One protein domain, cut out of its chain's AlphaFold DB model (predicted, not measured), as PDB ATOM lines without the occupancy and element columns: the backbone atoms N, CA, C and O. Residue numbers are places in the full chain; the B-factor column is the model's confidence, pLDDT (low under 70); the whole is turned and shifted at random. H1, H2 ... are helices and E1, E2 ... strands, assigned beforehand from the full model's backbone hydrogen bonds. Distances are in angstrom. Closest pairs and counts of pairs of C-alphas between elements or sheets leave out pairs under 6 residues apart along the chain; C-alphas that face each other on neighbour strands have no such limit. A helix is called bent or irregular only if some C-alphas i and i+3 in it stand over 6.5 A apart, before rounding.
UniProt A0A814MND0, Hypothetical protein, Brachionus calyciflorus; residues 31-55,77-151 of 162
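Overview. This is residues 31 to 55 and 77 to 151 of the 162 residues of the protein "Hypothetical protein" of Brachionus calyciflorus (UniProt A0A814MND0). Three long helices, H1, H3 and H4, run nearly side by side with their centres in a triangle, and H2 packs on residues 104 to 115 of H3, reaching past it toward one end of a rod. There the chain turns through the short strand E1; at the other end residues 128 to 132 turn from H3 into H4. The 100 printed residues hold H1, H2, E1, H3 and H4, in that order, and the class is mostly helix. The whole is only just loose, close to compact, with a radius of gyration of the C-alphas of 15.5 A and spans of 51 by 24 by 19 A.

Arrangement. H1, residues 35 to 55, touches H3, residues 102 to 127, at a shallow tilt of 20 degrees, the same way; the closest C-alphas, of Ile 41 and Ser 114, are 6.8 A apart. H1 touches H4, residues 133 to 151, at a shallow tilt of 5 degrees, opposite ways, with the C-alphas of Pro 40 and Phe 139 closest at 5.7 A. H2, residues 77 to 96, touches H3 at 18 degrees, a shallow tilt, opposite ways; the C-alphas of Glu 83 and Pro 108 are closest at 5.1 A. H3 and H4 are close but not clearly touching, and H2 is apart from H1 and H4. E1, residues 99 to 101, pairs with no named strand. Every O i to N i+4 pair is within hydrogen-bond range in H2 and H4, against 13 of 17 in H1 and 21 of 22 in H3.

Along the chain. H1 begins at C-alpha 35 (32.585, 84.811, 275.256), is 30.4 A long and is only just irregular, with C-alphas 46 and 49 6.6 A apart. H2 measures 29.5 A, E1 6.6 A, H3 37.6 A and H4 26.1 A, ending at C-alpha 151 (37.527, 99.092, 279.101).

Size, cuts and confidence. The C-alphas of Arg 98 and Arg 129, the two farthest apart, are 51.1 A apart. Residues 56 to 76 are not printed; C-alphas 55 and 77 are 25.1 A apart across the cut. The links H2 to E1, E1 to H3 and H3 to H4 are tight. In this model pLDDT is under 70 at residues 55, 98 and 128 to 133.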
ATOM      1  N   PHE A  31      38.650  84.968 277.704       79.75
ATOM      2  CA  PHE A  31      37.199  85.052 277.922       79.75
ATOM      3  C   PHE A  31      36.612  86.364 277.388       79.75
ATOM      4  O   PHE A  31      35.601  86.371 276.684       79.75
ATOM      5  N   GLN A  32      37.294  87.483 277.649       79.44
ATOM      6  CA  GLN A  32      36.879  88.804 277.166       79.44
ATOM      7  C   GLN A  32      36.891  88.911 275.635       79.44
ATOM      8  O   GLN A  32      36.051  89.584 275.041       79.44
ATOM      9  N   LYS A  33      37.849  88.250 274.975       78.06
ATOM     10  CA  LYS A  33      37.988  88.269 273.512       78.06
ATOM     11  C   LYS A  33      37.103  87.241 272.798       78.06
ATOM     12  O   LYS A  33      37.024  87.284 271.575       78.06
ATOM     13  N   THR A  34      36.453  86.339 273.530       82.75
ATOM     14  CA  THR A  34      35.630  85.264 272.961       82.75
ATOM     15  C   THR A  34      34.196  85.368 273.463       82.75
ATOM     16  O   THR A  34      33.336  85.899 272.764       82.75
ATOM     17  N   VAL A  35      33.935  84.952 274.699       81.00
ATOM     18  CA  VAL A  35      32.585  84.811 275.256       81.00
ATOM     19  C   VAL A  35      31.818  86.133 275.265       81.00
ATOM     20  O   VAL A  35      30.676  86.172 274.809       81.00
ATOM     21  N   LEU A  36      32.453  87.236 275.681       81.25
ATOM     22  CA  LEU A  36      31.810  88.562 275.700       81.25
ATOM     23  C   LEU A  36      31.373  89.036 274.308       81.25
ATOM     24  O   LEU A  36      30.412  89.783 274.183       81.25
ATOM     25  N   ILE A  37      32.067  88.598 273.259       83.88
ATOM     26  CA  ILE A  37      31.756  88.966 271.876       83.88
ATOM     27  C   ILE A  37      30.692  88.037 271.301       83.88
ATOM     28  O   ILE A  37      29.834  88.467 270.540       83.88
ATOM     29  N   TRP A  38      30.711  86.766 271.687       84.62
ATOM     30  CA  TRP A  38      29.777  85.772 271.173       84.62
ATOM     31  C   TRP A  38      28.356  85.977 271.702       84.62
ATOM     32  O   TRP A  38      27.402  85.781 270.955       84.62
ATOM     33  N   ILE A  39      28.197  86.424 272.951       85.62
ATOM     34  CA  ILE A  39      26.882  86.696 273.556       85.62
ATOM     35  C   ILE A  39      26.026  87.666 272.712       85.62
ATOM     36  O   ILE A  39      24.918  87.281 272.325       85.62
ATOM     37  N   PRO A  40      26.484  88.891 272.371       85.31
ATOM     38  CA  PRO A  40      25.689  89.817 271.564       85.31
ATOM     39  C   PRO A  40      25.400  89.271 270.159       85.31
ATOM     40  O   PRO A  40      24.340  89.557 269.605       85.31
ATOM     41  N   ILE A  41      26.298  88.454 269.600       85.69
ATOM     42  CA  ILE A  41      26.127  87.837 268.276       85.69
ATOM     43  C   ILE A  41      25.038  86.767 268.308       85.69
ATOM     44  O   ILE A  41      24.162  86.777 267.448       85.69
ATOM     45  N   LEU A  42      25.055  85.874 269.302       87.38
ATOM     46  CA  LEU A  42      24.046  84.823 269.461       87.38
ATOM     47  C   LEU A  42      22.655  85.416 269.667       87.38
ATOM     48  O   LEU A  42      21.706  85.003 269.004       87.38
ATOM     49  N   ILE A  43      22.547  86.431 270.530       85.44
ATOM     50  CA  ILE A  43      21.308  87.191 270.725       85.44
ATOM     51  C   ILE A  43      20.834  87.725 269.373       85.44
ATOM     52  O   ILE A  43      19.709  87.458 268.950       85.44
ATOM     53  N   LEU A  44      21.704  88.423 268.646       85.50
ATOM     54  CA  LEU A  44      21.333  89.010 267.370       85.50
ATOM     55  C   LEU A  44      20.879  87.952 266.350       85.50
ATOM     56  O   LEU A  44      19.855  88.147 265.694       85.50
ATOM     57  N   PHE A  45      21.585  86.825 266.247       85.81
ATOM     58  CA  PHE A  45      21.243  85.735 265.331       85.81
ATOM     59  C   PHE A  45      19.918  85.051 265.669       85.81
ATOM     60  O   PHE A  45      19.213  84.642 264.755       85.81
ATOM     61  N   ILE A  46      19.553  84.945 266.949       87.00
ATOM     62  CA  ILE A  46      18.297  84.314 267.380       87.00
ATOM     63  C   ILE A  46      17.102  85.255 267.162       87.00
ATOM     64  O   ILE A  46      16.072  84.842 266.630       87.00
ATOM     65  N   TYR A  47      17.227  86.534 267.532       81.50
ATOM     66  CA  TYR A  47      16.122  87.498 267.422       81.50
ATOM     67  C   TYR A  47      15.890  87.997 265.986       81.50
ATOM     68  O   TYR A  47      14.761  88.342 265.620       81.50
ATOM     69  N   SER A  48      16.938  88.015 265.159       83.81
ATOM     70  CA  SER A  48      16.884  88.445 263.759       83.81
ATOM     71  C   SER A  48      15.831  87.700 262.912       83.81
ATOM     72  O   SER A  48      14.897  88.356 262.439       83.81
ATOM     73  N   PRO A  49      15.881  86.361 262.742       83.12
ATOM     74  CA  PRO A  49      14.977  85.637 261.848       83.12
ATOM     75  C   PRO A  49      13.513  85.734 262.285       83.12
ATOM     76  O   PRO A  49      12.631  85.840 261.437       83.12
ATOM     77  N   ILE A  50      13.250  85.774 263.595       82.75
ATOM     78  CA  ILE A  50      11.898  85.939 264.146       82.75
ATOM     79  C   ILE A  50      11.314  87.285 263.694       82.75
ATOM     80  O   ILE A  50      10.206  87.348 263.161       82.75
ATOM     81  N   SER A  51      12.083  88.365 263.855       77.50
ATOM     82  CA  SER A  51      11.646  89.714 263.480       77.50
ATOM     83  C   SER A  51      11.439  89.873 261.968       77.50
ATOM     84  O   SER A  51      10.430  90.433 261.529       77.50
ATOM     85  N   VAL A  52      12.346  89.304 261.167       79.44
ATOM     86  CA  VAL A  52      12.274  89.308 259.703       79.44
ATOM     87  C   VAL A  52      11.078  88.485 259.209       79.44
ATOM     88  O   VAL A  52      10.336  88.954 258.346       79.44
ATOM     89  N   GLY A  53      10.821  87.308 259.788       79.88
ATOM     90  CA  GLY A  53       9.675  86.460 259.439       79.88
ATOM     91  C   GLY A  53       8.328  87.147 259.677       79.88
ATOM     92  O   GLY A  53       7.459  87.132 258.804       79.88
ATOM     93  N   ILE A  54       8.175  87.840 260.811       74.94
ATOM     94  CA  ILE A  54       6.976  88.646 261.104       74.94
ATOM     95  C   ILE A  54       6.838  89.802 260.096       74.94
ATOM     96  O   ILE A  54       5.726  90.161 259.704       74.94
ATOM     97  N   SER A  55       7.957  90.367 259.631       68.12
ATOM     98  CA  SER A  55       7.966  91.474 258.669       68.12
ATOM     99  C   SER A  55       7.372  91.129 257.320       68.12
ATOM    100  O   SER A  55       6.678  91.964 256.746       68.12
ATOM    101  N   LEU A  77      29.538 101.866 260.725       91.25
ATOM    102  CA  LEU A  77      30.676 102.030 259.815       91.25
ATOM    103  C   LEU A  77      31.946 102.461 260.555       91.25
ATOM    104  O   LEU A  77      33.018 101.925 260.285       91.25
ATOM    105  N   LEU A  78      31.825 103.378 261.521       93.19
ATOM    106  CA  LEU A  78      32.949 103.779 262.371       93.19
ATOM    107  C   LEU A  78      33.514 102.590 263.155       93.19
ATOM    108  O   LEU A  78      34.728 102.406 263.192       93.19
ATOM    109  N   LEU A  79      32.651 101.747 263.729       90.56
ATOM    110  CA  LEU A  79      33.080 100.547 264.453       90.56
ATOM    111  C   LEU A  79      33.784  99.531 263.549       90.56
ATOM    112  O   LEU A  79      34.809  98.982 263.943       90.56
ATOM    113  N   ILE A  80      33.292  99.323 262.324       91.94
ATOM    114  CA  ILE A  80      33.988  98.489 261.333       91.94
ATOM    115  C   ILE A  80      35.385  99.055 261.056       91.94
ATOM    116  O   ILE A  80      36.353  98.302 261.050       91.94
ATOM    117  N   GLY A  81      35.504 100.376 260.882       92.88
ATOM    118  CA  GLY A  81      36.796 101.040 260.700       92.88
ATOM    119  C   GLY A  81      37.765 100.776 261.854       92.88
ATOM    120  O   GLY A  81      38.924 100.439 261.620       92.88
ATOM    121  N   VAL A  82      37.283 100.843 263.098       92.56
ATOM    122  CA  VAL A  82      38.085 100.528 264.292       92.56
ATOM    123  C   VAL A  82      38.570  99.075 264.280       92.56
ATOM    124  O   VAL A  82      39.747  98.823 264.539       92.56
ATOM    125  N   GLU A  83      37.708  98.112 263.947       91.88
ATOM    126  CA  GLU A  83      38.109  96.699 263.897       91.88
ATOM    127  C   GLU A  83      39.086  96.399 262.749       91.88
ATOM    128  O   GLU A  83      39.990  95.580 262.914       91.88
ATOM    129  N   ILE A  84      38.975  97.106 261.619       92.31
ATOM    130  CA  ILE A  84      39.954  97.032 260.527       92.31
ATOM    131  C   ILE A  84      41.325  97.527 261.003       92.31
ATOM    132  O   ILE A  84      42.331  96.859 260.772       92.31
ATOM    133  N   VAL A  85      41.379  98.664 261.702       94.06
ATOM    134  CA  VAL A  85      42.637  99.181 262.265       94.06
ATOM    135  C   VAL A  85      43.236  98.184 263.260       94.06
ATOM    136  O   VAL A  85      44.419  97.867 263.156       94.06
ATOM    137  N   ASN A  86      42.425  97.623 264.165       89.19
ATOM    138  CA  ASN A  86      42.875  96.585 265.100       89.19
ATOM    139  C   ASN A  86      43.463  95.376 264.360       89.19
ATOM    140  O   ASN A  86      44.518  94.873 264.737       89.19
ATOM    141  N   PHE A  87      42.808  94.927 263.289       90.19
ATOM    142  CA  PHE A  87      43.289  93.819 262.469       90.19
ATOM    143  C   PHE A  87      44.659  94.116 261.846       90.19
ATOM    144  O   PHE A  87      45.556  93.279 261.932       90.19
ATOM    145  N   PHE A  88      44.861  95.312 261.285       90.94
ATOM    146  CA  PHE A  88      46.161  95.710 260.735       90.94
ATOM    147  C   PHE A  88      47.256  95.808 261.799       90.94
ATOM    148  O   PHE A  88      48.377  95.369 261.549       90.94
ATOM    149  N   ILE A  89      46.940  96.321 262.991       89.44
ATOM    150  CA  ILE A  89      47.886  96.354 264.115       89.44
ATOM    151  C   ILE A  89      48.341  94.931 264.456       89.44
ATOM    152  O   ILE A  89      49.542  94.669 264.494       89.44
ATOM    153  N   TYR A  90      47.402  93.991 264.615       87.12
ATOM    154  CA  TYR A  90      47.738  92.596 264.906       87.12
ATOM    155  C   TYR A  90      48.500  91.917 263.766       87.12
ATOM    156  O   TYR A  90      49.392  91.109 264.029       87.12
ATOM    157  N   LEU A  91      48.197  92.247 262.505       87.31
ATOM    158  CA  LEU A  91      48.960  91.753 261.359       87.31
ATOM    159  C   LEU A  91      50.426  92.182 261.449       87.31
ATOM    160  O   LEU A  91      51.304  91.327 261.360       87.31
ATOM    161  N   ILE A  92      50.691  93.472 261.672       87.81
ATOM    162  CA  ILE A  92      52.056  94.001 261.797       87.81
ATOM    163  C   ILE A  92      52.770  93.362 262.994       87.81
ATOM    164  O   ILE A  92      53.910  92.916 262.871       87.81
ATOM    165  N   GLU A  93      52.088  93.243 264.134       85.56
ATOM    166  CA  GLU A  93      52.634  92.601 265.332       85.56
ATOM    167  C   GLU A  93      52.988  91.127 265.077       85.56
ATOM    168  O   GLU A  93      54.051  90.661 265.479       85.56
ATOM    169  N   SER A  94      52.161  90.398 264.325       82.75
ATOM    170  CA  SER A  94      52.421  88.993 263.986       82.75
ATOM    171  C   SER A  94      53.590  88.778 263.025       82.75
ATOM    172  O   SER A  94      54.112  87.662 262.944       82.75
ATOM    173  N   LEU A  95      53.999  89.805 262.273       82.56
ATOM    174  CA  LEU A  95      55.186  89.741 261.419       82.56
ATOM    175  C   LEU A  95      56.470  89.825 262.248       82.56
ATOM    176  O   LEU A  95      57.425  89.125 261.926       82.56
ATOM    177  N   ASN A  96      56.454  90.606 263.331       81.88
ATOM    178  CA  ASN A  96      57.609  90.834 264.201       81.88
ATOM    179  C   ASN A  96      57.687  89.857 265.391       81.88
ATOM    180  O   ASN A  96      58.754  89.691 265.980       81.88
ATOM    181  N   SER A  97      56.578  89.202 265.743       77.88
ATOM    182  CA  SER A  97      56.487  88.294 266.892       77.88
ATOM    183  C   SER A  97      56.617  86.817 266.497       77.88
ATOM    184  O   SER A  97      56.028  86.353 265.519       77.88
ATOM    185  N   ARG A  98      57.359  86.041 267.304       67.50
ATOM    186  CA  ARG A  98      57.509  84.575 267.143       67.50
ATOM    187  C   ARG A  98      56.308  83.770 267.650       67.50
ATOM    188  O   ARG A  98      56.145  82.606 267.275       67.50
ATOM    189  N   GLU A  99      55.469  84.389 268.476       72.31
ATOM    190  CA  GLU A  99      54.222  83.817 268.978       72.31
ATOM    191  C   GLU A  99      53.030  84.533 268.345       72.31
ATOM    192  O   GLU A  99      52.940  85.760 268.372       72.31
ATOM    193  N   VAL A 100      52.116  83.758 267.757       76.12
ATOM    194  CA  VAL A 100      50.921  84.289 267.094       76.12
ATOM    195  C   VAL A 100      49.686  83.741 267.790       76.12
ATOM    196  O   VAL A 100      49.456  82.530 267.815       76.12
ATOM    197  N   TYR A 101      48.879  84.654 268.331       81.06
ATOM    198  CA  TYR A 101      47.621  84.332 268.996       81.06
ATOM    199  C   TYR A 101      46.449  84.453 268.028       81.06
ATOM    200  O   TYR A 101      46.060  85.554 267.633       81.06
ATOM    201  N   VAL A 102      45.845  83.318 267.680       81.81
ATOM    202  CA  VAL A 102      44.744  83.251 266.703       81.81
ATOM    203  C   VAL A 102      43.532  84.074 267.155       81.81
ATOM    204  O   VAL A 102      42.881  84.723 266.337       81.81
ATOM    205  N   VAL A 103      43.262  84.133 268.465       82.00
ATOM    206  CA  VAL A 103      42.146  84.912 269.028       82.00
ATOM    207  C   VAL A 103      42.208  86.405 268.676       82.00
ATOM    208  O   VAL A 103      41.164  87.036 268.512       82.00
ATOM    209  N   ASN A 104      43.408  86.973 268.515       82.88
ATOM    210  CA  ASN A 104      43.576  88.391 268.189       82.88
ATOM    211  C   ASN A 104      43.125  88.711 266.757       82.88
ATOM    212  O   ASN A 104      42.695  89.828 266.499       82.88
ATOM    213  N   PHE A 105      43.149  87.725 265.859       84.19
ATOM    214  CA  PHE A 105      42.663  87.850 264.482       84.19
ATOM    215  C   PHE A 105      41.196  87.462 264.342       84.19
ATOM    216  O   PHE A 105      40.431  88.132 263.652       84.19
ATOM    217  N   VAL A 106      40.783  86.398 265.027       87.06
ATOM    218  CA  VAL A 106      39.404  85.899 264.971       87.06
ATOM    219  C   VAL A 106      38.426  86.929 265.531       87.06
ATOM    220  O   VAL A 106      37.363  87.140 264.953       87.06
ATOM    221  N   LYS A 107      38.800  87.617 266.616       88.25
ATOM    222  CA  LYS A 107      37.986  88.673 267.228       88.25
ATOM    223  C   LYS A 107      37.544  89.761 266.225       88.25
ATOM    224  O   LYS A 107      36.333  89.906 266.044       88.25
ATOM    225  N   PRO A 108      38.453  90.532 265.594       89.12
ATOM    226  CA  PRO A 108      38.061  91.617 264.698       89.12
ATOM    227  C   PRO A 108      37.307  91.090 263.474       89.12
ATOM    228  O   PRO A 108      36.325  91.698 263.061       89.12
ATOM    229  N   VAL A 109      37.676  89.919 262.941       88.94
ATOM    230  CA  VAL A 109      36.986  89.309 261.790       88.94
ATOM    231  C   VAL A 109      35.529  88.968 262.114       88.94
ATOM    232  O   VAL A 109      34.628  89.333 261.360       88.94
ATOM    233  N   ILE A 110      35.271  88.312 263.251       89.62
ATOM    234  CA  ILE A 110      33.907  87.976 263.686       89.62
ATOM    235  C   ILE A 110      33.074  89.247 263.906       89.62
ATOM    236  O   ILE A 110      31.901  89.290 263.522       89.62
ATOM    237  N   LEU A 111      33.665  90.289 264.496       89.31
ATOM    238  CA  LEU A 111      32.984  91.567 264.705       89.31
ATOM    239  C   LEU A 111      32.639  92.253 263.380       89.31
ATOM    240  O   LEU A 111      31.498  92.679 263.211       89.31
ATOM    241  N   ILE A 112      33.561  92.282 262.413       91.06
ATOM    242  CA  ILE A 112      33.307  92.827 261.072       91.06
ATOM    243  C   ILE A 112      32.135  92.095 260.411       91.06
ATOM    244  O   ILE A 112      31.196  92.743 259.953       91.06
ATOM    245  N   ILE A 113      32.132  90.756 260.418       91.62
ATOM    246  CA  ILE A 113      31.025  89.956 259.860       91.62
ATOM    247  C   ILE A 113      29.702  90.300 260.559       91.62
ATOM    248  O   ILE A 113      28.676  90.494 259.904       91.62
ATOM    249  N   SER A 114      29.728  90.431 261.886       90.50
ATOM    250  CA  SER A 114      28.545  90.760 262.685       90.50
ATOM    251  C   SER A 114      28.003  92.151 262.359       90.50
ATOM    252  O   SER A 114      26.799  92.314 262.170       90.50
ATOM    253  N   TYR A 115      28.871  93.156 262.225       90.88
ATOM    254  CA  TYR A 115      28.474  94.506 261.830       90.88
ATOM    255  C   TYR A 115      27.954  94.565 260.392       90.88
ATOM    256  O   TYR A 115      26.966  95.250 260.131       90.88
ATOM    257  N   MET A 116      28.535  93.797 259.468       90.62
ATOM    258  CA  MET A 116      28.011  93.668 258.103       90.62
ATOM    259  C   MET A 116      26.609  93.051 258.101       90.62
ATOM    260  O   MET A 116      25.718  93.530 257.398       90.62
ATOM    261  N   TYR A 117      26.373  92.043 258.940       89.75
ATOM    262  CA  TYR A 117      25.047  91.460 259.110       89.75
ATOM    263  C   TYR A 117      24.052  92.456 259.729       89.75
ATOM    264  O   TYR A 117      22.922  92.566 259.258       89.75
ATOM    265  N   VAL A 118      24.476  93.267 260.705       88.44
ATOM    266  CA  VAL A 118      23.676  94.380 261.251       88.44
ATOM    267  C   VAL A 118      23.293  95.378 260.153       88.44
ATOM    268  O   VAL A 118      22.130  95.773 260.089       88.44
ATOM    269  N   ILE A 119      24.221  95.755 259.266       88.44
ATOM    270  CA  ILE A 119      23.946  96.645 258.124       88.44
ATOM    271  C   ILE A 119      22.932  96.005 257.169       88.44
ATOM    272  O   ILE A 119      21.993  96.672 256.732       88.44
ATOM    273  N   LEU A 120      23.075  94.712 256.875       87.88
ATOM    274  CA  LEU A 120      22.130  93.972 256.039       87.88
ATOM    275  C   LEU A 120      20.732  93.954 256.666       87.88
ATOM    276  O   LEU A 120      19.748  94.238 255.983       87.88
ATOM    277  N   LEU A 121      20.628  93.696 257.972       84.25
ATOM    278  CA  LEU A 121      19.357  93.761 258.692       84.25
ATOM    279  C   LEU A 121      18.771  95.167 258.684       84.25
ATOM    280  O   LEU A 121      17.588  95.333 258.400       84.25
ATOM    281  N   MET A 122      19.590  96.191 258.930       83.00
ATOM    282  CA  MET A 122      19.178  97.586 258.810       83.00
ATOM    283  C   MET A 122      18.617  97.869 257.409       83.00
ATOM    284  O   MET A 122      17.565  98.497 257.297       83.00
ATOM    285  N   TYR A 123      19.263  97.376 256.349       82.38
ATOM    286  CA  TYR A 123      18.803  97.536 254.970       82.38
ATOM    287  C   TYR A 123      17.465  96.829 254.716       82.38
ATOM    288  O   TYR A 123      16.545  97.446 254.175       82.38
ATOM    289  N   ILE A 124      17.311  95.573 255.158       79.44
ATOM    290  CA  ILE A 124      16.048  94.823 255.055       79.44
ATOM    291  C   ILE A 124      14.934  95.532 255.832       79.44
ATOM    292  O   ILE A 124      13.842  95.723 255.303       79.44
ATOM    293  N   PHE A 125      15.197  95.976 257.061       76.00
ATOM    294  CA  PHE A 125      14.207  96.678 257.876       76.00
ATOM    295  C   PHE A 125      13.846  98.048 257.316       76.00
ATOM    296  O   PHE A 125      12.689  98.449 257.422       76.00
ATOM    297  N   ASN A 126      14.793  98.755 256.695       75.12
ATOM    298  CA  ASN A 126      14.511  99.999 255.986       75.12
ATOM    299  C   ASN A 126      13.662  99.738 254.735       75.12
ATOM    300  O   ASN A 126      12.708 100.469 254.482       75.12
ATOM    301  N   ARG A 127      13.944  98.659 253.992       72.94
ATOM    302  CA  ARG A 127      13.138  98.235 252.839       72.94
ATOM    303  C   ARG A 127      11.715  97.846 253.249       72.94
ATOM    304  O   ARG A 127      10.764  98.254 252.591       72.94
ATOM    305  N   ASN A 128      11.572  97.133 254.364       67.25
ATOM    306  CA  ASN A 128      10.286  96.674 254.894       67.25
ATOM    307  C   ASN A 128       9.625  97.686 255.858       67.25
ATOM    308  O   ASN A 128       8.576  97.398 256.435       67.25
ATOM    309  N   ARG A 129      10.252  98.856 256.060       66.44
ATOM    310  CA  ARG A 129       9.867  99.962 256.964       66.44
ATOM    311  C   ARG A 129       9.359  99.526 258.343       66.44
ATOM    312  O   ARG A 129       8.346 100.016 258.844       66.44
ATOM    313  N   GLN A 130      10.092  98.624 258.986       63.28
ATOM    314  CA  GLN A 130       9.778  98.159 260.335       63.28
ATOM    315  C   GLN A 130      10.344  99.071 261.431       63.28
ATOM    316  O   GLN A 130      11.499  99.486 261.393       63.28
ATOM    317  N   LYS A 131       9.550  99.301 262.485       60.28
ATOM    318  CA  LYS A 131       9.984  99.964 263.726       60.28
ATOM    319  C   LYS A 131      10.453  98.951 264.777       60.28
ATOM    320  O   LYS A 131      10.040  99.026 265.926       60.28
ATOM    321  N   PHE A 132      11.328  98.008 264.434       59.75
ATOM    322  CA  PHE A 132      11.931  97.143 265.456       59.75
ATOM    323  C   PHE A 132      13.194  97.787 266.027       59.75
ATOM    324  O   PHE A 132      14.320  97.364 265.784       59.75
ATOM    325  N   SER A 133      12.979  98.843 266.824       66.25
ATOM    326  CA  SER A 133      14.043  99.446 267.633       66.25
ATOM    327  C   SER A 133      14.628  98.422 268.603       66.25
ATOM    328  O   SER A 133      15.824  98.471 268.846       66.25
ATOM    329  N   ILE A 134      13.825  97.482 269.115       76.12
ATOM    330  CA  ILE A 134      14.224  96.561 270.189       76.12
ATOM    331  C   ILE A 134      15.402  95.664 269.808       76.12
ATOM    332  O   ILE A 134      16.410  95.757 270.486       76.12
ATOM    333  N   VAL A 135      15.355  94.896 268.711       77.62
ATOM    334  CA  VAL A 135      16.436  93.940 268.372       77.62
ATOM    335  C   VAL A 135      17.786  94.648 268.242       77.62
ATOM    336  O   VAL A 135      18.777  94.255 268.853       77.62
ATOM    337  N   LEU A 136      17.801  95.753 267.495       79.19
ATOM    338  CA  LEU A 136      19.000  96.562 267.316       79.19
ATOM    339  C   LEU A 136      19.437  97.210 268.634       79.19
ATOM    340  O   LEU A 136      20.619  97.229 268.935       79.19
ATOM    341  N   THR A 137      18.498  97.741 269.420       80.44
ATOM    342  CA  THR A 137      18.815  98.384 270.707       80.44
ATOM    343  C   THR A 137      19.392  97.372 271.690       80.44
ATOM    344  O   THR A 137      20.409  97.677 272.292       80.44
ATOM    345  N   THR A 138      18.831  96.164 271.784       82.62
ATOM    346  CA  THR A 138      19.356  95.070 272.609       82.62
ATOM    347  C   THR A 138      20.771  94.683 272.188       82.62
ATOM    348  O   THR A 138      21.643  94.542 273.037       82.62
ATOM    349  N   PHE A 139      21.044  94.578 270.885       85.12
ATOM    350  CA  PHE A 139      22.403  94.329 270.401       85.12
ATOM    351  C   PHE A 139      23.382  95.425 270.843       85.12
ATOM    352  O   PHE A 139      24.434  95.128 271.409       85.12
ATOM    353  N   TRP A 140      23.023  96.696 270.633       85.62
ATOM    354  CA  TRP A 140      23.869  97.824 271.022       85.62
ATOM    355  C   TRP A 140      24.090  97.892 272.537       85.62
ATOM    356  O   TRP A 140      25.213  98.144 272.961       85.62
ATOM    357  N   THR A 141      23.072  97.631 273.362       86.94
ATOM    358  CA  THR A 141      23.224  97.655 274.826       86.94
ATOM    359  C   THR A 141      24.098  96.512 275.331       86.94
ATOM    360  O   THR A 141      24.967  96.748 276.169       86.94
ATOM    361  N   THR A 142      23.939  95.296 274.801       84.62
ATOM    362  CA  THR A 142      24.803  94.160 275.161       84.62
ATOM    363  C   THR A 142      26.246  94.384 274.706       84.62
ATOM    364  O   THR A 142      27.181  94.048 275.439       84.62
ATOM    365  N   LEU A 143      26.452  94.998 273.536       85.88
ATOM    366  CA  LEU A 143      27.787  95.400 273.099       85.88
ATOM    367  C   LEU A 143      28.401  96.430 274.040       85.88
ATOM    368  O   LEU A 143      29.523  96.220 274.489       85.88
ATOM    369  N   ILE A 144      27.682  97.510 274.364       88.69
ATOM    370  CA  ILE A 144      28.178  98.547 275.279       88.69
ATOM    371  C   ILE A 144      28.581  97.916 276.605       88.69
ATOM    372  O   ILE A 144      29.694  98.145 277.057       88.69
ATOM    373  N   PHE A 145      27.735  97.056 277.173       88.38
ATOM    374  CA  PHE A 145      28.050  96.345 278.409       88.38
ATOM    375  C   PHE A 145      29.361  95.551 278.300       88.38
ATOM    376  O   PHE A 145      30.239  95.665 279.155       88.38
ATOM    377  N   SER A 146      29.540  94.812 277.204       86.19
ATOM    378  CA  SER A 146      30.750  94.022 276.957       86.19
ATOM    379  C   SER A 146      31.997  94.905 276.809       86.19
ATOM    380  O   SER A 146      33.028  94.635 277.426       86.19
ATOM    381  N   TYR A 147      31.907  95.997 276.044       86.75
ATOM    382  CA  TYR A 147      33.004  96.957 275.888       86.75
ATOM    383  C   TYR A 147      33.317  97.703 277.188       86.75
ATOM    384  O   TYR A 147      34.488  97.956 277.455       86.75
ATOM    385  N   SER A 148      32.318  98.013 278.019       86.94
ATOM    386  CA  SER A 148      32.518  98.627 279.336       86.94
ATOM    387  C   SER A 148      33.338  97.729 280.259       86.94
ATOM    388  O   SER A 148      34.262  98.216 280.910       86.94
ATOM    389  N   VAL A 149      33.054  96.421 280.280       84.69
ATOM    390  CA  VAL A 149      33.846  95.449 281.055       84.69
ATOM    391  C   VAL A 149      35.295  95.425 280.563       84.69
ATOM    392  O   VAL A 149      36.216  95.564 281.364       84.69
ATOM    393  N   ILE A 150      35.508  95.345 279.246       83.38
ATOM    394  CA  ILE A 150      36.854  95.334 278.647       83.38
ATOM    395  C   ILE A 150      37.613  96.636 278.942       83.38
ATOM    396  O   ILE A 150      38.811  96.614 279.230       83.38
ATOM    397  N   LEU A 151      36.934  97.781 278.854       86.38
ATOM    398  CA  LEU A 151      37.527  99.092 279.101       86.38
ATOM    399  C   LEU A 151      38.000  99.213 280.550       86.38
ATOM    400  O   LEU A 151      39.126  99.648 280.782       86.38
TER     401      LEU A 151